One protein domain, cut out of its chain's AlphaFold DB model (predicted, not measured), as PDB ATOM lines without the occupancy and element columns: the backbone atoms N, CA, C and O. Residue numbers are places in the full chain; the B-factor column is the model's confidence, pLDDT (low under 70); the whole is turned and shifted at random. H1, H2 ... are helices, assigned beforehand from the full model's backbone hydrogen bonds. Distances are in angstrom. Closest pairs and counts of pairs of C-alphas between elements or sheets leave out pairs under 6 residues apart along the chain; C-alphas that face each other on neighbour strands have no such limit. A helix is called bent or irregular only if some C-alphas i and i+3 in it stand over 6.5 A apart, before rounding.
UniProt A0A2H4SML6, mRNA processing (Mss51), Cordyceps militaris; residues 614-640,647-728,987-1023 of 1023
ATOM      1  N   GLU A 614     -52.004  12.498 -33.904       85.50
ATOM      2  CA  GLU A 614     -52.989  11.529 -34.402       85.50
ATOM      3  C   GLU A 614     -52.528  10.094 -34.106       85.50
ATOM      4  O   GLU A 614     -53.297   9.316 -33.541       85.50
ATOM      5  N   SER A 615     -51.266   9.774 -34.411       86.25
ATOM      6  CA  SER A 615     -50.653   8.470 -34.113       86.25
ATOM      7  C   SER A 615     -50.479   8.239 -32.605       86.25
ATOM      8  O   SER A 615     -50.840   7.181 -32.094       86.25
ATOM      9  N   LEU A 616     -49.987   9.236 -31.861       88.38
ATOM     10  CA  LEU A 616     -49.747   9.096 -30.419       88.38
ATOM     11  C   LEU A 616     -51.040   8.781 -29.643       88.38
ATOM     12  O   LEU A 616     -51.057   7.894 -28.792       88.38
ATOM     13  N   VAL A 617     -52.133   9.494 -29.942       88.56
ATOM     14  CA  VAL A 617     -53.391   9.396 -29.178       88.56
ATOM     15  C   VAL A 617     -54.272   8.221 -29.620       88.56
ATOM     16  O   VAL A 617     -55.037   7.711 -28.800       88.56
ATOM     17  N   LEU A 618     -54.200   7.786 -30.885       89.56
ATOM     18  CA  LEU A 618     -55.079   6.735 -31.425       89.56
ATOM     19  C   LEU A 618     -54.384   5.398 -31.716       89.56
ATOM     20  O   LEU A 618     -55.080   4.400 -31.908       89.56
ATOM     21  N   ASP A 619     -53.055   5.347 -31.714       89.06
ATOM     22  CA  ASP A 619     -52.294   4.116 -31.935       89.06
ATOM     23  C   ASP A 619     -51.465   3.759 -30.691       89.06
ATOM     24  O   ASP A 619     -51.705   2.750 -30.034       89.06
ATOM     25  N   GLU A 620     -50.558   4.634 -30.267       90.94
ATOM     26  CA  GLU A 620     -49.509   4.257 -29.307       90.94
ATOM     27  C   GLU A 620     -49.981   4.227 -27.844       90.94
ATOM     28  O   GLU A 620     -49.721   3.258 -27.128       90.94
ATOM     29  N   ILE A 621     -50.726   5.245 -27.395       92.88
ATOM     30  CA  ILE A 621     -51.341   5.242 -26.056       92.88
ATOM     31  C   ILE A 621     -52.397   4.121 -25.931       92.88
ATOM     32  O   ILE A 621     -52.396   3.422 -24.914       92.88
ATOM     33  N   PRO A 622     -53.269   3.871 -26.932       94.56
ATOM     34  CA  PRO A 622     -54.166   2.719 -26.899       94.56
ATOM     35  C   PRO A 622     -53.462   1.359 -26.934       94.56
ATOM     36  O   PRO A 622     -53.969   0.432 -26.315       94.56
ATOM     37  N   ASP A 623     -52.307   1.212 -27.590       92.88
ATOM     38  CA  ASP A 623     -51.520  -0.031 -27.540       92.88
ATOM     39  C   ASP A 623     -50.946  -0.300 -26.136       92.88
ATOM     40  O   ASP A 623     -51.016  -1.430 -25.648       92.88
ATOM     41  N   LEU A 624     -50.462   0.736 -25.437       93.69
ATOM     42  CA  LEU A 624     -50.095   0.629 -24.016       93.69
ATOM     43  C   LEU A 624     -51.294   0.222 -23.149       93.69
ATOM     44  O   LEU A 624     -51.168  -0.658 -22.295       93.69
ATOM     45  N   LEU A 625     -52.461   0.834 -23.375       94.19
ATOM     46  CA  LEU A 625     -53.677   0.522 -22.628       94.19
ATOM     47  C   LEU A 625     -54.183  -0.903 -22.919       94.19
ATOM     48  O   LEU A 625     -54.600  -1.596 -21.993       94.19
ATOM     49  N   ASP A 626     -54.097  -1.377 -24.162       94.38
ATOM     50  CA  ASP A 626     -54.443  -2.749 -24.552       94.38
ATOM     51  C   ASP A 626     -53.523  -3.785 -23.889       94.38
ATOM     52  O   ASP A 626     -53.996  -4.792 -23.347       94.38
ATOM     53  N   ARG A 627     -52.212  -3.509 -23.854       94.00
ATOM     54  CA  ARG A 627     -51.228  -4.334 -23.139       94.00
ATOM     55  C   ARG A 627     -51.495  -4.357 -21.635       94.00
ATOM     56  O   ARG A 627     -51.522  -5.441 -21.058       94.00
ATOM     57  N   HIS A 628     -51.782  -3.209 -21.020       94.31
ATOM     58  CA  HIS A 628     -52.166  -3.112 -19.608       94.31
ATOM     59  C   HIS A 628     -53.450  -3.905 -19.293       94.31
ATOM     60  O   HIS A 628     -53.445  -4.728 -18.380       94.31
ATOM     61  N   ILE A 629     -54.521  -3.737 -20.081       93.62
ATOM     62  CA  ILE A 629     -55.787  -4.485 -19.929       93.62
ATOM     63  C   ILE A 629     -55.549  -5.996 -20.033       93.62
ATOM     64  O   ILE A 629     -56.102  -6.773 -19.250       93.62
ATOM     65  N   THR A 630     -54.724  -6.417 -20.993       92.75
ATOM     66  CA  THR A 630     -54.398  -7.829 -21.220       92.75
ATOM     67  C   THR A 630     -53.590  -8.405 -20.059       92.75
ATOM     68  O   THR A 630     -53.982  -9.429 -19.503       92.75
ATOM     69  N   ALA A 631     -52.519  -7.725 -19.639       92.81
ATOM     70  CA  ALA A 631     -51.676  -8.145 -18.522       92.81
ATOM     71  C   ALA A 631     -52.452  -8.184 -17.194       92.81
ATOM     72  O   ALA A 631     -52.326  -9.153 -16.449       92.81
ATOM     73  N   TYR A 632     -53.310  -7.190 -16.930       93.06
ATOM     74  CA  TYR A 632     -54.166  -7.151 -15.740       93.06
ATOM     75  C   TYR A 632     -55.107  -8.356 -15.682       93.06
ATOM     76  O   TYR A 632     -55.227  -9.010 -14.649       93.06
ATOM     77  N   ARG A 633     -55.774  -8.683 -16.796       90.56
ATOM     78  CA  ARG A 633     -56.694  -9.829 -16.847       90.56
ATOM     79  C   ARG A 633     -55.956 -11.156 -16.716       90.56
ATOM     80  O   ARG A 633     -56.401 -12.004 -15.957       90.56
ATOM     81  N   MET A 634     -54.812 -11.310 -17.385       89.38
ATOM     82  CA  MET A 634     -53.975 -12.510 -17.260       89.38
ATOM     83  C   MET A 634     -53.429 -12.718 -15.842       89.38
ATOM     84  O   MET A 634     -53.210 -13.862 -15.450       89.38
ATOM     85  N   SER A 635     -53.212 -11.647 -15.069       90.00
ATOM     86  CA  SER A 635     -52.747 -11.759 -13.686       90.00
ATOM     87  C   SER A 635     -53.863 -11.961 -12.657       90.00
ATOM     88  O   SER A 635     -53.623 -12.625 -11.651       90.00
ATOM     89  N   HIS A 636     -55.064 -11.425 -12.895       87.06
ATOM     90  CA  HIS A 636     -56.201 -11.506 -11.965       87.06
ATOM     91  C   HIS A 636     -57.183 -12.658 -12.252       87.06
ATOM     92  O   HIS A 636     -57.990 -12.979 -11.382       87.06
ATOM     93  N   ASP A 637     -57.105 -13.299 -13.423       80.38
ATOM     94  CA  ASP A 637     -57.854 -14.517 -13.781       80.38
ATOM     95  C   ASP A 637     -56.882 -15.661 -14.167       80.38
ATOM     96  O   ASP A 637     -56.762 -16.032 -15.341       80.38
ATOM     97  N   PRO A 638     -56.079 -16.174 -13.209       68.69
ATOM     98  CA  PRO A 638     -55.035 -17.147 -13.502       68.69
ATOM     99  C   PRO A 638     -55.605 -18.553 -13.746       68.69
ATOM    100  O   PRO A 638     -56.361 -19.101 -12.950       68.69
ATOM    101  N   VAL A 639     -55.140 -19.204 -14.816       67.44
ATOM    102  CA  VAL A 639     -55.522 -20.586 -15.187       67.44
ATOM    103  C   VAL A 639     -54.975 -21.645 -14.201       67.44
ATOM    104  O   VAL A 639     -55.352 -22.817 -14.256       67.44
ATOM    105  N   SER A 640     -54.072 -21.262 -13.293       65.31
ATOM    106  CA  SER A 640     -53.467 -22.145 -12.291       65.31
ATOM    107  C   SER A 640     -54.456 -22.555 -11.198       65.31
ATOM    108  O   SER A 640     -55.018 -21.708 -10.507       65.31
ATOM    109  N   ASN A 647     -49.086 -14.339  -6.508       85.81
ATOM    110  CA  ASN A 647     -49.541 -12.964  -6.303       85.81
ATOM    111  C   ASN A 647     -49.806 -12.272  -7.665       85.81
ATOM    112  O   ASN A 647     -48.887 -12.213  -8.491       85.81
ATOM    113  N   PRO A 648     -51.002 -11.695  -7.910       88.06
ATOM    114  CA  PRO A 648     -51.348 -11.087  -9.198       88.06
ATOM    115  C   PRO A 648     -50.420  -9.923  -9.578       88.06
ATOM    116  O   PRO A 648     -50.096  -9.758 -10.753       88.06
ATOM    117  N   ARG A 649     -49.897  -9.157  -8.612       91.19
ATOM    118  CA  ARG A 649     -48.937  -8.075  -8.894       91.19
ATOM    119  C   ARG A 649     -47.593  -8.600  -9.397       91.19
ATOM    120  O   ARG A 649     -46.974  -7.961 -10.243       91.19
ATOM    121  N   GLN A 650     -47.164  -9.775  -8.931       90.06
ATOM    122  CA  GLN A 650     -45.939 -10.426  -9.408       90.06
ATOM    123  C   GLN A 650     -46.109 -10.962 -10.831       90.06
ATOM    124  O   GLN A 650     -45.230 -10.756 -11.664       90.06
ATOM    125  N   VAL A 651     -47.259 -11.575 -11.141       90.12
ATOM    126  CA  VAL A 651     -47.586 -11.997 -12.516       90.12
ATOM    127  C   VAL A 651     -47.672 -10.786 -13.447       90.12
ATOM    128  O   VAL A 651     -47.091 -10.806 -14.526       90.12
ATOM    129  N   TYR A 652     -48.335  -9.706 -13.018       93.19
ATOM    130  CA  TYR A 652     -48.440  -8.475 -13.801       93.19
ATOM    131  C   TYR A 652     -47.059  -7.874 -14.108       93.19
ATOM    132  O   TYR A 652     -46.758  -7.599 -15.266       93.19
ATOM    133  N   HIS A 653     -46.197  -7.729 -13.098       94.00
ATOM    134  CA  HIS A 653     -44.845  -7.191 -13.278       94.00
ATOM    135  C   HIS A 653     -43.957  -8.098 -14.149       94.00
ATOM    136  O   HIS A 653     -43.144  -7.603 -14.918       94.00
ATOM    137  N   ALA A 654     -44.139  -9.423 -14.101       91.44
ATOM    138  CA  ALA A 654     -43.441 -10.345 -14.999       91.44
ATOM    139  C   ALA A 654     -43.911 -10.236 -16.466       91.44
ATOM    140  O   ALA A 654     -43.119 -10.454 -17.381       91.44
ATOM    141  N   LEU A 655     -45.185  -9.892 -16.701       91.25
ATOM    142  CA  LEU A 655     -45.731  -9.625 -18.039       91.25
ATOM    143  C   LEU A 655     -45.376  -8.222 -18.558       91.25
ATOM    144  O   LEU A 655     -45.302  -8.019 -19.770       91.25
ATOM    145  N   PHE A 656     -45.177  -7.258 -17.658       90.25
ATOM    146  CA  PHE A 656     -44.887  -5.865 -17.988       90.25
ATOM    147  C   PHE A 656     -43.843  -5.262 -17.022       90.25
ATOM    148  O   PHE A 656     -44.203  -4.501 -16.119       90.25
ATOM    149  N   PRO A 657     -42.554  -5.624 -17.176       91.12
ATOM    150  CA  PRO A 657     -41.507  -5.251 -16.228       91.12
ATOM    151  C   PRO A 657     -41.077  -3.789 -16.387       91.12
ATOM    152  O   PRO A 657     -40.655  -3.370 -17.464       91.12
ATOM    153  N   LEU A 658     -41.121  -3.036 -15.286       92.31
ATOM    154  CA  LEU A 658     -40.576  -1.678 -15.172       92.31
ATOM    155  C   LEU A 658     -39.574  -1.624 -14.005       92.31
ATOM    156  O   LEU A 658     -40.006  -1.782 -12.859       92.31
ATOM    157  N   PRO A 659     -38.263  -1.406 -14.240       90.75
ATOM    158  CA  PRO A 659     -37.238  -1.461 -13.192       90.75
ATOM    159  C   PRO A 659     -37.546  -0.593 -11.964       90.75
ATOM    160  O   PRO A 659     -37.365  -1.039 -10.835       90.75
ATOM    161  N   GLN A 660     -38.102   0.602 -12.176       91.25
ATOM    162  CA  GLN A 660     -38.461   1.559 -11.128       91.25
ATOM    163  C   GLN A 660     -39.635   1.128 -10.229       91.25
ATOM    164  O   GLN A 660     -39.917   1.786  -9.233       91.25
ATOM    165  N   LEU A 661     -40.336   0.038 -10.569       92.44
ATOM    166  CA  LEU A 661     -41.402  -0.558  -9.751       92.44
ATOM    167  C   LEU A 661     -41.034  -1.954  -9.216       92.44
ATOM    168  O   LEU A 661     -41.909  -2.663  -8.713       92.44
ATOM    169  N   SER A 662     -39.755  -2.330  -9.306       90.81
ATOM    170  CA  SER A 662     -39.169  -3.510  -8.665       90.81
ATOM    171  C   SER A 662     -38.497  -3.123  -7.333       90.81
ATOM    172  O   SER A 662     -37.905  -2.043  -7.264       90.81
ATOM    173  N   PRO A 663     -38.531  -3.965  -6.281       91.38
ATOM    174  CA  PRO A 663     -39.289  -5.213  -6.170       91.38
ATOM    175  C   PRO A 663     -40.799  -4.972  -5.995       91.38
ATOM    176  O   PRO A 663     -41.240  -3.906  -5.578       91.38
ATOM    177  N   VAL A 664     -41.613  -5.991  -6.283       89.56
ATOM    178  CA  VAL A 664     -43.074  -5.944  -6.079       89.56
ATOM    179  C   VAL A 664     -43.389  -5.923  -4.570       89.56
ATOM    180  O   VAL A 664     -43.027  -6.891  -3.892       89.56
ATOM    181  N   PRO A 665     -44.109  -4.915  -4.034       85.75
ATOM    182  CA  PRO A 665     -44.436  -4.843  -2.608       85.75
ATOM    183  C   PRO A 665     -45.239  -6.048  -2.115       85.75
ATOM    184  O   PRO A 665     -46.296  -6.377  -2.667       85.75
ATOM    185  N   GLN A 666     -44.764  -6.681  -1.041       81.06
ATOM    186  CA  GLN A 666     -45.453  -7.796  -0.391       81.06
ATOM    187  C   GLN A 666     -46.122  -7.344   0.910       81.06
ATOM    188  O   GLN A 666     -45.545  -6.607   1.709       81.06
ATOM    189  N   ALA A 667     -47.353  -7.805   1.147       72.06
ATOM    190  CA  ALA A 667     -48.099  -7.462   2.353       72.06
ATOM    191  C   ALA A 667     -47.396  -8.019   3.605       72.06
ATOM    192  O   ALA A 667     -47.383  -9.226   3.831       72.06
ATOM    193  N   GLY A 668     -46.824  -7.122   4.412       71.25
ATOM    194  CA  GLY A 668     -46.078  -7.452   5.630       71.25
ATOM    195  C   GLY A 668     -44.563  -7.250   5.530       71.25
ATOM    196  O   GLY A 668     -43.913  -7.201   6.571       71.25
ATOM    197  N   ASP A 669     -44.004  -7.063   4.329       82.00
ATOM    198  CA  ASP A 669     -42.590  -6.717   4.162       82.00
ATOM    199  C   ASP A 669     -42.405  -5.219   3.874       82.00
ATOM    200  O   ASP A 669     -42.603  -4.714   2.765       82.00
ATOM    201  N   VAL A 670     -41.997  -4.498   4.917       84.44
ATOM    202  CA  VAL A 670     -41.683  -3.066   4.844       84.44
ATOM    203  C   VAL A 670     -40.447  -2.817   3.968       84.44
ATOM    204  O   VAL A 670     -40.369  -1.768   3.330       84.44
ATOM    205  N   LYS A 671     -39.509  -3.774   3.885       87.00
ATOM    206  CA  LYS A 671     -38.239  -3.601   3.168       87.00
ATOM    207  C   LYS A 671     -38.450  -3.532   1.658       87.00
ATOM    208  O   LYS A 671     -38.029  -2.549   1.062       87.00
ATOM    209  N   SER A 672     -39.175  -4.482   1.056       85.88
ATOM    210  CA  SER A 672     -39.514  -4.412  -0.379       85.88
ATOM    211  C   SER A 672     -40.280  -3.140  -0.750       85.88
ATOM    212  O   SER A 672     -40.029  -2.558  -1.801       85.88
ATOM    213  N   SER A 673     -41.172  -2.669   0.126       87.00
ATOM    214  CA  SER A 673     -41.925  -1.426  -0.097       87.00
ATOM    215  C   SER A 673     -41.028  -0.179  -0.056       87.00
ATOM    216  O   SER A 673     -41.231   0.750  -0.836       87.00
ATOM    217  N   GLN A 674     -40.025  -0.155   0.830       89.50
ATOM    218  CA  GLN A 674     -39.052   0.934   0.911       89.50
ATOM    219  C   GLN A 674     -38.069   0.908  -0.271       89.50
ATOM    220  O   GLN A 674     -37.881   1.938  -0.909       89.50
ATOM    221  N   GLU A 675     -37.513  -0.256  -0.615       90.94
ATOM    222  CA  GLU A 675     -36.617  -0.422  -1.772       90.94
ATOM    223  C   GLU A 675     -37.303  -0.018  -3.082       90.94
ATOM    224  O   GLU A 675     -36.717   0.688  -3.900       90.94
ATOM    225  N   GLN A 676     -38.575  -0.392  -3.263       91.56
ATOM    226  CA  GLN A 676     -39.350   0.053  -4.420       91.56
ATOM    227  C   GLN A 676     -39.507   1.581  -4.435       91.56
ATOM    228  O   GLN A 676     -39.368   2.199  -5.486       91.56
ATOM    229  N   MET A 677     -39.781   2.206  -3.285       90.38
ATOM    230  CA  MET A 677     -39.920   3.662  -3.186       90.38
ATOM    231  C   MET A 677     -38.602   4.395  -3.484       90.38
ATOM    232  O   MET A 677     -38.641   5.450  -4.112       90.38
ATOM    233  N   GLU A 678     -37.460   3.840  -3.076       92.94
ATOM    234  CA  GLU A 678     -36.116   4.364  -3.369       92.94
ATOM    235  C   GLU A 678     -35.753   4.221  -4.860       92.94
ATOM    236  O   GLU A 678     -35.224   5.156  -5.464       92.94
ATOM    237  N   ASN A 679     -36.127   3.109  -5.498       94.06
ATOM    238  CA  ASN A 679     -36.001   2.953  -6.951       94.06
ATOM    239  C   ASN A 679     -36.931   3.919  -7.710       94.06
ATOM    240  O   ASN A 679     -36.541   4.496  -8.728       94.06
ATOM    241  N   GLU A 680     -38.144   4.146  -7.194       92.88
ATOM    242  CA  GLU A 680     -39.099   5.090  -7.771       92.88
ATOM    243  C   GLU A 680     -38.586   6.542  -7.658       92.88
ATOM    244  O   GLU A 680     -38.630   7.276  -8.644       92.88
ATOM    245  N   THR A 681     -38.048   6.970  -6.505       92.81
ATOM    246  CA  THR A 681     -37.472   8.323  -6.338       92.81
ATOM    247  C   THR A 681     -36.260   8.537  -7.247       92.81
ATOM    248  O   THR A 681     -36.204   9.553  -7.944       92.81
ATOM    249  N   ALA A 682     -35.328   7.579  -7.299       93.38
ATOM    250  CA  ALA A 682     -34.138   7.655  -8.143       93.38
ATOM    251  C   ALA A 682     -34.505   7.786  -9.631       93.38
ATOM    252  O   ALA A 682     -34.001   8.675 -10.324       93.38
ATOM    253  N   TYR A 683     -35.449   6.972 -10.117       93.62
ATOM    254  CA  TYR A 683     -35.899   7.042 -11.507       93.62
ATOM    255  C   TYR A 683     -36.565   8.384 -11.846       93.62
ATOM    256  O   TYR A 683     -36.262   8.981 -12.880       93.62
ATOM    257  N   ARG A 684     -37.426   8.911 -10.961       93.31
ATOM    258  CA  ARG A 684     -38.052  10.232 -11.155       93.31
ATOM    259  C   ARG A 684     -37.025  11.362 -11.215       93.31
ATOM    260  O   ARG A 684     -37.217  12.301 -11.983       93.31
ATOM    261  N   GLN A 685     -35.958  11.290 -10.418       92.81
ATOM    262  CA  GLN A 685     -34.878  12.279 -10.442       92.81
ATOM    263  C   GLN A 685     -34.099  12.229 -11.760       92.81
ATOM    264  O   GLN A 685     -33.959  13.270 -12.401       92.81
ATOM    265  N   LEU A 686     -33.689  11.039 -12.211       93.00
ATOM    266  CA  LEU A 686     -32.991  10.852 -13.491       93.00
ATOM    267  C   LEU A 686     -33.835  11.331 -14.682       93.00
ATOM    268  O   LEU A 686     -33.354  12.100 -15.514       93.00
ATOM    269  N   LEU A 687     -35.115  10.942 -14.730       92.81
ATOM    270  CA  LEU A 687     -36.045  11.344 -15.788       92.81
ATOM    271  C   LEU A 687     -36.181  12.873 -15.868       92.81
ATOM    272  O   LEU A 687     -36.158  13.450 -16.952       92.81
ATOM    273  N   VAL A 688     -36.288  13.545 -14.720       93.00
ATOM    274  CA  VAL A 688     -36.397  15.007 -14.660       93.00
ATOM    275  C   VAL A 688     -35.077  15.701 -15.000       93.00
ATOM    276  O   VAL A 688     -35.106  16.693 -15.723       93.00
ATOM    277  N   GLN A 689     -33.929  15.193 -14.548       92.12
ATOM    278  CA  GLN A 689     -32.613  15.732 -14.920       92.12
ATOM    279  C   GLN A 689     -32.371  15.663 -16.433       92.12
ATOM    280  O   GLN A 689     -31.825  16.607 -17.006       92.12
ATOM    281  N   ALA A 690     -32.824  14.591 -17.089       91.75
ATOM    282  CA  ALA A 690     -32.751  14.447 -18.540       91.75
ATOM    283  C   ALA A 690     -33.651  15.465 -19.268       91.75
ATOM    284  O   ALA A 690     -33.220  16.131 -20.208       91.75
ATOM    285  N   VAL A 691     -34.886  15.654 -18.790       91.62
ATOM    286  CA  VAL A 691     -35.819  16.661 -19.330       91.62
ATOM    287  C   VAL A 691     -35.290  18.090 -19.136       91.62
ATOM    288  O   VAL A 691     -35.452  18.926 -20.026       91.62
ATOM    289  N   LEU A 692     -34.638  18.383 -18.005       91.12
ATOM    290  CA  LEU A 692     -34.039  19.695 -17.747       91.12
ATOM    291  C   LEU A 692     -32.852  19.984 -18.677       91.12
ATOM    292  O   LEU A 692     -32.810  21.078 -19.231       91.12
ATOM    293  N   ALA A 693     -31.963  19.020 -18.938       90.31
ATOM    294  CA  ALA A 693     -30.846  19.200 -19.879       90.31
ATOM    295  C   ALA A 693     -31.300  19.627 -21.290       90.31
ATOM    296  O   ALA A 693     -30.652  20.445 -21.952       90.31
ATOM    297  N   ILE A 694     -32.441  19.091 -21.738       90.25
ATOM    298  CA  ILE A 694     -32.993  19.325 -23.078       90.25
ATOM    299  C   ILE A 694     -33.797  20.633 -23.161       90.25
ATOM    300  O   ILE A 694     -33.760  21.304 -24.193       90.25
ATOM    301  N   LEU A 695     -34.563  20.986 -22.120       88.94
ATOM    302  CA  LEU A 695     -35.497  22.123 -22.166       88.94
ATOM    303  C   LEU A 695     -34.941  23.435 -21.600       88.94
ATOM    304  O   LEU A 695     -35.457  24.496 -21.954       88.94
ATOM    305  N   LEU A 696     -33.951  23.376 -20.710       89.81
ATOM    306  CA  LEU A 696     -33.439  24.542 -19.994       89.81
ATOM    307  C   LEU A 696     -32.333  25.258 -20.810       89.81
ATOM    308  O   LEU A 696     -31.532  24.587 -21.478       89.81
ATOM    309  N   PRO A 697     -32.258  26.606 -20.784       89.38
ATOM    310  CA  PRO A 697     -31.109  27.350 -21.302       89.38
ATOM    311  C   PRO A 697     -29.800  26.906 -20.639       89.38
ATOM    312  O   PRO A 697     -29.807  26.489 -19.485       89.38
ATOM    313  N   THR A 698     -28.668  27.019 -21.340       84.50
ATOM    314  CA  THR A 698     -27.354  26.621 -20.797       84.50
ATOM    315  C   THR A 698     -26.973  27.443 -19.563       84.50
ATOM    316  O   THR A 698     -26.586  26.870 -18.555       84.50
ATOM    317  N   GLU A 699     -27.213  28.758 -19.597       84.94
ATOM    318  CA  GLU A 699     -26.977  29.685 -18.475       84.94
ATOM    319  C   GLU A 699     -27.759  29.295 -17.200       84.94
ATOM    320  O   GLU A 699     -27.249  29.397 -16.086       84.94
ATOM    321  N   ASP A 700     -28.993  28.803 -17.354       84.31
ATOM    322  CA  ASP A 700     -29.831  28.332 -16.242       84.31
ATOM    323  C   ASP A 700     -29.489  26.892 -15.811       84.31
ATOM    324  O   ASP A 700     -29.697  26.528 -14.651       84.31
ATOM    325  N   LEU A 701     -28.974  26.065 -16.729       87.25
ATOM    326  CA  LEU A 701     -28.530  24.690 -16.470       87.25
ATOM    327  C   LEU A 701     -27.232  24.662 -15.650       87.25
ATOM    328  O   LEU A 701     -27.090  23.814 -14.771       87.25
ATOM    329  N   GLU A 702     -26.339  25.632 -15.861       86.56
ATOM    330  CA  GLU A 702     -25.149  25.861 -15.030       86.56
ATOM    331  C   GLU A 702     -25.487  26.238 -13.575       86.56
ATOM    332  O   GLU A 702     -24.639  26.106 -12.693       86.56
ATOM    333  N   ASN A 703     -26.711  26.694 -13.279       87.44
ATOM    334  CA  ASN A 703     -27.109  27.115 -11.937       87.44
ATOM    335  C   ASN A 703     -27.543  25.907 -11.069       87.44
ATOM    336  O   ASN A 703     -28.669  25.409 -11.217       87.44
ATOM    337  N   PRO A 704     -26.723  25.455 -10.093       85.38
ATOM    338  CA  PRO A 704     -27.020  24.254  -9.309       85.38
ATOM    339  C   PRO A 704     -28.220  24.445  -8.371       85.38
ATOM    340  O   PRO A 704     -28.926  23.491  -8.052       85.38
ATOM    341  N   CYS A 705     -28.488  25.678  -7.930       84.56
ATOM    342  CA  CYS A 705     -29.616  25.977  -7.050       84.56
ATOM    343  C   CYS A 705     -30.946  25.904  -7.810       84.56
ATOM    344  O   CYS A 705     -31.921  25.352  -7.296       84.56
ATOM    345  N   LEU A 706     -30.988  26.436  -9.037       84.25
ATOM    346  CA  LEU A 706     -32.177  26.388  -9.885       84.25
ATOM    347  C   LEU A 706     -32.475  24.950 -10.314       84.25
ATOM    348  O   LEU A 706     -33.596  24.478 -10.115       84.25
ATOM    349  N   THR A 707     -31.476  24.233 -10.835       87.12
ATOM    350  CA  THR A 707     -31.641  22.840 -11.278       87.12
ATOM    351  C   THR A 707     -32.026  21.906 -10.128       87.12
ATOM    352  O   THR A 707     -32.912  21.072 -10.313       87.12
ATOM    353  N   ALA A 708     -31.480  22.087  -8.919       87.12
ATOM    354  CA  ALA A 708     -31.894  21.321  -7.742       87.12
ATOM    355  C   ALA A 708     -33.349  21.608  -7.321       87.12
ATOM    356  O   ALA A 708     -34.118  20.669  -7.106       87.12
ATOM    357  N   ILE A 709     -33.758  22.881  -7.225       83.94
ATOM    358  CA  ILE A 709     -35.118  23.255  -6.791       83.94
ATOM    359  C   ILE A 709     -36.161  22.832  -7.831       83.94
ATOM    360  O   ILE A 709     -37.154  22.188  -7.487       83.94
ATOM    361  N   VAL A 710     -35.945  23.164  -9.107       84.44
ATOM    362  CA  VAL A 710     -36.860  22.783 -10.193       84.44
ATOM    363  C   VAL A 710     -36.873  21.263 -10.355       84.44
ATOM    364  O   VAL A 710     -37.949  20.679 -10.479       84.44
ATOM    365  N   GLY A 711     -35.712  20.612 -10.255       87.06
ATOM    366  CA  GLY A 711     -35.576  19.158 -10.266       87.06
ATOM    367  C   GLY A 711     -36.419  18.479  -9.187       87.06
ATOM    368  O   GLY A 711     -37.223  17.610  -9.510       87.06
ATOM    369  N   GLN A 712     -36.312  18.917  -7.928       87.31
ATOM    370  CA  GLN A 712     -37.116  18.388  -6.817       87.31
ATOM    371  C   GLN A 712     -38.620  18.650  -6.986       87.31
ATOM    372  O   GLN A 712     -39.433  17.768  -6.711       87.31
ATOM    373  N   ILE A 713     -39.018  19.837  -7.457       82.94
ATOM    374  CA  ILE A 713     -40.437  20.150  -7.689       82.94
ATOM    375  C   ILE A 713     -41.011  19.248  -8.788       82.94
ATOM    376  O   ILE A 713     -42.080  18.663  -8.612       82.94
ATOM    377  N   LEU A 714     -40.322  19.102  -9.919       84.38
ATOM    378  CA  LEU A 714     -40.808  18.266 -11.014       84.38
ATOM    379  C   LEU A 714     -40.816  16.776 -10.626       84.38
ATOM    380  O   LEU A 714     -41.811  16.100 -10.893       84.38
ATOM    381  N   SER A 715     -39.775  16.268  -9.957       90.44
ATOM    382  CA  SER A 715     -39.670  14.842  -9.612       90.44
ATOM    383  C   SER A 715     -40.631  14.429  -8.494       90.44
ATOM    384  O   SER A 715     -41.341  13.438  -8.653       90.44
ATOM    385  N   GLU A 716     -40.735  15.195  -7.406       88.19
ATOM    386  CA  GLU A 716     -41.549  14.815  -6.243       88.19
ATOM    387  C   GLU A 716     -42.976  15.376  -6.282       88.19
ATOM    388  O   GLU A 716     -43.927  14.649  -5.986       88.19
ATOM    389  N   LEU A 717     -43.186  16.640  -6.676       79.25
ATOM    390  CA  LEU A 717     -44.536  17.226  -6.683       79.25
ATOM    391  C   LEU A 717     -45.342  16.815  -7.921       79.25
ATOM    392  O   LEU A 717     -46.541  16.546  -7.799       79.25
ATOM    393  N   ILE A 718     -44.714  16.768  -9.101       82.69
ATOM    394  CA  ILE A 718     -45.411  16.423 -10.349       82.69
ATOM    395  C   ILE A 718     -45.342  14.920 -10.617       82.69
ATOM    396  O   ILE A 718     -46.381  14.260 -10.581       82.69
ATOM    397  N   VAL A 719     -44.163  14.347 -10.861       86.88
ATOM    398  CA  VAL A 719     -44.083  12.924 -11.234       86.88
ATOM    399  C   VAL A 719     -44.451  12.022 -10.049       86.88
ATOM    400  O   VAL A 719     -45.307  11.153 -10.197       86.88
ATOM    401  N   GLY A 720     -43.900  12.271  -8.859       86.56
ATOM    402  CA  GLY A 720     -44.162  11.479  -7.654       86.56
ATOM    403  C   GLY A 720     -45.597  11.620  -7.149       86.56
ATOM    404  O   GLY A 720     -46.379  10.676  -7.197       86.56
ATOM    405  N   ASN A 721     -45.979  12.803  -6.669       84.19
ATOM    406  CA  ASN A 721     -47.269  13.019  -6.007       84.19
ATOM    407  C   ASN A 721     -48.453  13.067  -6.990       84.19
ATOM    408  O   ASN A 721     -49.484  12.449  -6.725       84.19
ATOM    409  N   LEU A 722     -48.345  13.779  -8.120       79.81
ATOM    410  CA  LEU A 722     -49.480  13.931  -9.039       79.81
ATOM    411  C   LEU A 722     -49.657  12.723  -9.971       79.81
ATOM    412  O   LEU A 722     -50.772  12.210 -10.057       79.81
ATOM    413  N   ILE A 723     -48.601  12.264 -10.648       83.81
ATOM    414  CA  ILE A 723     -48.697  11.178 -11.640       83.81
ATOM    415  C   ILE A 723     -48.701   9.808 -10.948       83.81
ATOM    416  O   ILE A 723     -49.716   9.112 -10.964       83.81
ATOM    417  N   ALA A 724     -47.603   9.428 -10.294       85.56
ATOM    418  CA  ALA A 724     -47.464   8.105  -9.692       85.56
ATOM    419  C   ALA A 724     -48.303   7.926  -8.415       85.56
ATOM    420  O   ALA A 724     -48.754   6.817  -8.140       85.56
ATOM    421  N   GLY A 725     -48.531   8.996  -7.650       85.69
ATOM    422  CA  GLY A 725     -49.242   8.961  -6.370       85.69
ATOM    423  C   GLY A 725     -50.753   9.171  -6.464       85.69
ATOM    424  O   GLY A 725     -51.499   8.476  -5.783       85.69
ATOM    425  N   LYS A 726     -51.228  10.130  -7.276       83.88
ATOM    426  CA  LYS A 726     -52.663  10.468  -7.387       83.88
ATOM    427  C   LYS A 726     -53.325   9.924  -8.645       83.88
ATOM    428  O   LYS A 726     -54.421   9.388  -8.536       83.88
ATOM    429  N   ALA A 727     -52.716  10.063  -9.823       84.88
ATOM    430  CA  ALA A 727     -53.344   9.637 -11.081       84.88
ATOM    431  C   ALA A 727     -53.445   8.106 -11.218       84.88
ATOM    432  O   ALA A 727     -54.343   7.616 -11.896       84.88
ATOM    433  N   SER A 728     -52.589   7.356 -10.520       90.81
ATOM    434  CA  SER A 728     -52.664   5.896 -10.374       90.81
ATOM    435  C   SER A 728     -53.828   5.404  -9.498       90.81
ATOM    436  O   SER A 728     -54.195   4.230  -9.565       90.81
ATOM    437  N   GLU A 987     -53.899   0.036  -7.888       91.94
ATOM    438  CA  GLU A 987     -52.913   1.127  -7.931       91.94
ATOM    439  C   GLU A 987     -51.550   0.700  -8.506       91.94
ATOM    440  O   GLU A 987     -50.964   1.440  -9.294       91.94
ATOM    441  N   TYR A 988     -51.033  -0.484  -8.161       92.06
ATOM    442  CA  TYR A 988     -49.705  -0.927  -8.614       92.06
ATOM    443  C   TYR A 988     -49.686  -1.189 -10.127       92.06
ATOM    444  O   TYR A 988     -48.741  -0.809 -10.825       92.06
ATOM    445  N   CYS A 989     -50.764  -1.772 -10.656       93.62
ATOM    446  CA  CYS A 989     -50.951  -1.969 -12.093       93.62
ATOM    447  C   CYS A 989     -51.170  -0.622 -12.809       93.62
ATOM    448  O   CYS A 989     -50.588  -0.379 -13.869       93.62
ATOM    449  N   ASN A 990     -51.938   0.290 -12.202       94.56
ATOM    450  CA  ASN A 990     -52.158   1.642 -12.720       94.56
ATOM    451  C   ASN A 990     -50.866   2.479 -12.737       94.56
ATOM    452  O   ASN A 990     -50.643   3.217 -13.694       94.56
ATOM    453  N   LYS A 991     -49.983   2.351 -11.732       93.50
ATOM    454  CA  LYS A 991     -48.660   3.005 -11.710       93.50
ATOM    455  C   LYS A 991     -47.834   2.637 -12.943       93.50
ATOM    456  O   LYS A 991     -47.263   3.534 -13.554       93.50
ATOM    457  N   HIS A 992     -47.822   1.363 -13.349       94.44
ATOM    458  CA  HIS A 992     -47.124   0.943 -14.571       94.44
ATOM    459  C   HIS A 992     -47.680   1.657 -15.810       94.44
ATOM    460  O   HIS A 992     -46.913   2.189 -16.608       94.44
ATOM    461  N   LEU A 993     -49.010   1.727 -15.948       94.25
ATOM    462  CA  LEU A 993     -49.648   2.451 -17.049       94.25
ATOM    463  C   LEU A 993     -49.289   3.948 -17.029       94.25
ATOM    464  O   LEU A 993     -48.960   4.503 -18.075       94.25
ATOM    465  N   MET A 994     -49.320   4.599 -15.861       93.88
ATOM    466  CA  MET A 994     -48.977   6.022 -15.732       93.88
ATOM    467  C   MET A 994     -47.515   6.305 -16.105       93.88
ATOM    468  O   MET A 994     -47.266   7.257 -16.844       93.88
ATOM    469  N   TYR A 995     -46.565   5.480 -15.647       94.25
ATOM    470  CA  TYR A 995     -45.149   5.624 -16.003       94.25
ATOM    471  C   TYR A 995     -44.911   5.403 -17.498       94.25
ATOM    472  O   TYR A 995     -44.340   6.274 -18.145       94.25
ATOM    473  N   SER A 996     -45.431   4.325 -18.089       93.81
ATOM    474  CA  SER A 996     -45.210   4.064 -19.517       93.81
ATOM    475  C   SER A 996     -45.911   5.065 -20.443       93.81
ATOM    476  O   SER A 996     -45.401   5.350 -21.524       93.81
ATOM    477  N   VAL A 997     -47.052   5.641 -20.041       93.50
ATOM    478  CA  VAL A 997     -47.674   6.756 -20.780       93.50
ATOM    479  C   VAL A 997     -46.833   8.032 -20.659       93.50
ATOM    480  O   VAL A 997     -46.664   8.734 -21.656       93.50
ATOM    481  N   LEU A 998     -46.276   8.326 -19.478       93.44
ATOM    482  CA  LEU A 998     -45.366   9.458 -19.280       93.44
ATOM    483  C   LEU A 998     -44.091   9.306 -20.125       93.44
ATOM    484  O   LEU A 998     -43.757  10.215 -20.877       93.44
ATOM    485  N   GLU A 999     -43.424   8.154 -20.046       92.31
ATOM    486  CA  GLU A 999     -42.226   7.817 -20.825       92.31
ATOM    487  C   GLU A 999     -42.485   7.916 -22.331       92.31
ATOM    488  O   GLU A 999     -41.728   8.577 -23.037       92.31
ATOM    489  N   LEU A1000     -43.591   7.345 -22.827       92.06
ATOM    490  CA  LEU A1000     -43.972   7.442 -24.238       92.06
ATOM    491  C   LEU A1000     -44.145   8.904 -24.678       92.06
ATOM    492  O   LEU A1000     -43.630   9.296 -25.724       92.06
ATOM    493  N   ILE A1001     -44.849   9.725 -23.892       91.25
ATOM    494  CA  ILE A1001     -45.042  11.147 -24.210       91.25
ATOM    495  C   ILE A1001     -43.699  11.894 -24.199       91.25
ATOM    496  O   ILE A1001     -43.443  12.687 -25.105       91.25
ATOM    497  N   LEU A1002     -42.834  11.631 -23.214       91.62
ATOM    498  CA  LEU A1002     -41.526  12.276 -23.103       91.62
ATOM    499  C   LEU A1002     -40.603  11.887 -24.260       91.62
ATOM    500  O   LEU A1002     -40.104  12.784 -24.928       91.62
ATOM    501  N   VAL A1003     -40.458  10.597 -24.579       90.75
ATOM    502  CA  VAL A1003     -39.639  10.114 -25.709       90.75
ATOM    503  C   VAL A1003     -40.166  10.626 -27.055       90.75
ATOM    504  O   VAL A1003     -39.385  10.897 -27.961       90.75
ATOM    505  N   ARG A1004     -41.481  10.815 -27.223       87.94
ATOM    506  CA  ARG A1004     -42.029  11.371 -28.476       87.94
ATOM    507  C   ARG A1004     -41.946  12.895 -28.587       87.94
ATOM    508  O   ARG A1004     -41.997  13.403 -29.705       87.94
ATOM    509  N   LEU A1005     -41.784  13.621 -27.482       89.12
ATOM    510  CA  LEU A1005     -41.455  15.055 -27.489       89.12
ATOM    511  C   LEU A1005     -39.940  15.301 -27.573       89.12
ATOM    512  O   LEU A1005     -39.493  16.272 -28.187       89.12
ATOM    513  N   MET A1006     -39.161  14.433 -26.939       91.00
ATOM    514  CA  MET A1006     -37.717  14.516 -26.758       91.00
ATOM    515  C   MET A1006     -37.090  13.157 -27.114       91.00
ATOM    516  O   MET A1006     -36.763  12.382 -26.211       91.00
ATOM    517  N   PRO A1007     -36.967  12.825 -28.418       87.69
ATOM    518  CA  PRO A1007     -36.385  11.556 -28.872       87.69
ATOM    519  C   PRO A1007     -34.942  11.351 -28.397       87.69
ATOM    520  O   PRO A1007     -34.508  10.208 -28.260       87.69
ATOM    521  N   GLU A1008     -34.239  12.431 -28.059       88.56
ATOM    522  CA  GLU A1008     -32.895  12.409 -27.482       88.56
ATOM    523  C   GLU A1008     -32.830  11.550 -26.202       88.56
ATOM    524  O   GLU A1008     -31.834  10.875 -25.969       88.56
ATOM    525  N   LEU A1009     -33.928  11.477 -25.430       87.94
ATOM    526  CA  LEU A1009     -34.066  10.628 -24.233       87.94
ATOM    527  C   LEU A1009     -34.028   9.117 -24.518       87.94
ATOM    528  O   LEU A1009     -33.922   8.326 -23.584       87.94
ATOM    529  N   SER A1010     -34.183   8.705 -25.781       85.62
ATOM    530  CA  SER A1010     -34.079   7.299 -26.200       85.62
ATOM    531  C   SER A1010     -32.735   6.947 -26.835       85.62
ATOM    532  O   SER A1010     -32.436   5.766 -26.995       85.62
ATOM    533  N   GLU A1011     -31.935   7.957 -27.183       83.25
ATOM    534  CA  GLU A1011     -30.637   7.798 -27.843       83.25
ATOM    535  C   GLU A1011     -29.463   8.049 -26.888       83.25
ATOM    536  O   GLU A1011     -28.403   7.466 -27.093       83.25
ATOM    537  N   LYS A1012     -29.644   8.895 -25.859       86.50
ATOM    538  CA  LYS A1012     -28.569   9.371 -24.976       86.50
ATOM    539  C   LYS A1012     -28.889   9.223 -23.490       86.50
ATOM    540  O   LYS A1012     -30.028   9.405 -23.054       86.50
ATOM    541  N   GLY A1013     -27.859   8.947 -22.698       87.56
ATOM    542  CA  GLY A1013     -27.916   8.943 -21.238       87.56
ATOM    543  C   GLY A1013     -27.980  10.352 -20.633       87.56
ATOM    544  O   GLY A1013     -27.625  11.342 -21.267       87.56
ATOM    545  N   VAL A1014     -28.386  10.454 -19.361       87.75
ATOM    546  CA  VAL A1014     -28.468  11.753 -18.657       87.75
ATOM    547  C   VAL A1014     -27.105  12.454 -18.610       87.75
ATOM    548  O   VAL A1014     -27.041  13.649 -18.866       87.75
ATOM    549  N   GLY A1015     -26.022  11.715 -18.344       85.62
ATOM    550  CA  GLY A1015     -24.662  12.267 -18.340       85.62
ATOM    551  C   GLY A1015     -24.260  12.849 -19.698       85.62
ATOM    552  O   GLY A1015     -23.832  13.993 -19.760       85.62
ATOM    553  N   GLU A1016     -24.505  12.111 -20.781       87.75
ATOM    554  CA  GLU A1016     -24.207  12.534 -22.159       87.75
ATOM    555  C   GLU A1016     -25.008  13.783 -22.568       87.75
ATOM    556  O   GLU A1016     -24.474  14.677 -23.221       87.75
ATOM    557  N   LEU A1017     -26.280  13.875 -22.156       88.62
ATOM    558  CA  LEU A1017     -27.129  15.052 -22.388       88.62
ATOM    559  C   LEU A1017     -26.663  16.286 -21.604       88.62
ATOM    560  O   LEU A1017     -26.869  17.406 -22.063       88.62
ATOM    561  N   TRP A1018     -26.076  16.102 -20.418       85.25
ATOM    562  CA  TRP A1018     -25.493  17.198 -19.642       85.25
ATOM    563  C   TRP A1018     -24.139  17.625 -20.226       85.25
ATOM    564  O   TRP A1018     -23.918  18.820 -20.402       85.25
ATOM    565  N   GLU A1019     -23.279  16.673 -20.595       85.44
ATOM    566  CA  GLU A1019     -21.970  16.928 -21.212       85.44
ATOM    567  C   GLU A1019     -22.113  17.659 -22.558       85.44
ATOM    568  O   GLU A1019     -21.539  18.729 -22.735       85.44
ATOM    569  N   GLU A1020     -22.989  17.194 -23.461       87.56
ATOM    570  CA  GLU A1020     -23.268  17.861 -24.749       87.56
ATOM    571  C   GLU A1020     -23.728  19.324 -24.599       87.56
ATOM    572  O   GLU A1020     -23.549  20.138 -25.509       87.56
ATOM    573  N   ARG A1021     -24.362  19.663 -23.471       83.00
ATOM    574  CA  ARG A1021     -24.956  20.985 -23.225       83.00
ATOM    575  C   ARG A1021     -24.047  21.925 -22.437       83.00
ATOM    576  O   ARG A1021     -24.220  23.133 -22.587       83.00
ATOM    577  N   LEU A1022     -23.134  21.395 -21.621       81.06
ATOM    578  CA  LEU A1022     -22.271  22.168 -20.718       81.06
ATOM    579  C   LEU A1022     -20.789  22.207 -21.136       81.06
ATOM    580  O   LEU A1022     -20.102  23.141 -20.730       81.06
ATOM    581  N   GLY A1023     -20.325  21.287 -21.996       65.25
ATOM    582  CA  GLY A1023     -18.995  21.338 -22.626       65.25
ATOM    583  C   GLY A1023     -18.015  20.283 -22.140       65.25
ATOM    584  O   GLY A1023     -17.371  20.513 -21.095       65.25
TER     585      GLY A1023
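This is residues 614 to 640, 647 to 728 and 987 to 1023 of the 1023 residues of the protein "mRNA processing (Mss51)" of Cordyceps militaris (UniProt A0A2H4SML6). Three long helices, H1, H6 and H3, run in a row with H6 in the middle, and H5 crosses H3 at residues 681 to 692 and reaches H6 with its own residues 723 to 727. H2 packs by the last part of H1, and H8 packs on the last part of H3. The printed part has 146 residues with eight named helices, H1 to H8 in order, and no named strand: all helix. It is only just compact, close to loose, with a radius of gyration of the C-alphas of 17.1 A and spans of 58 by 41 by 24 A.

H1, residues 614 to 636, begins at C-alpha 614 (-52.989, 11.529, -34.402) and is 32.3 A long; it is only just irregular, C-alphas 618 and 621 being 6.7 A apart. H2 is residues 648 to 655. H3, residues 670 to 695, spans 37.4 A, H4 is residues 698 to 701, and H5, residues 704 to 727, spans 30.2 A. H6, residues 987 to 1005, spans 26.6 A, H7 is residues 1008 to 1011, and H8, residues 1014 to 1022, ends at C-alpha 1022 (-22.271, 22.168, -20.718).

The hub, H6, touches H1 at a shallow tilt of 23 degrees, opposite ways; the closest C-alphas, of Ile 621 and Val 997, are 6.6 A apart. H5 touches H3 at a steep tilt of 55 degrees, closest at C-alphas 684 and 715, 5.1 A apart. H8 touches residues 686 to 694 of H3. H6 and H7 touch only at the corner. In H2, H3 and H6 every O i to N i+4 pair is within hydrogen-bond range; H1 has 16 of 19, H5 13 of 20 and H8 4 of 5.

C-alphas 640 and 699, the two farthest apart, are 58.5 A apart. Residues 641 to 646 and 729 to 986 are not printed, with gaps of 11.6 A and 5.4 A. The link from H2 to H3 is long. Residues 638 to 640 and 1023 have pLDDT under 70.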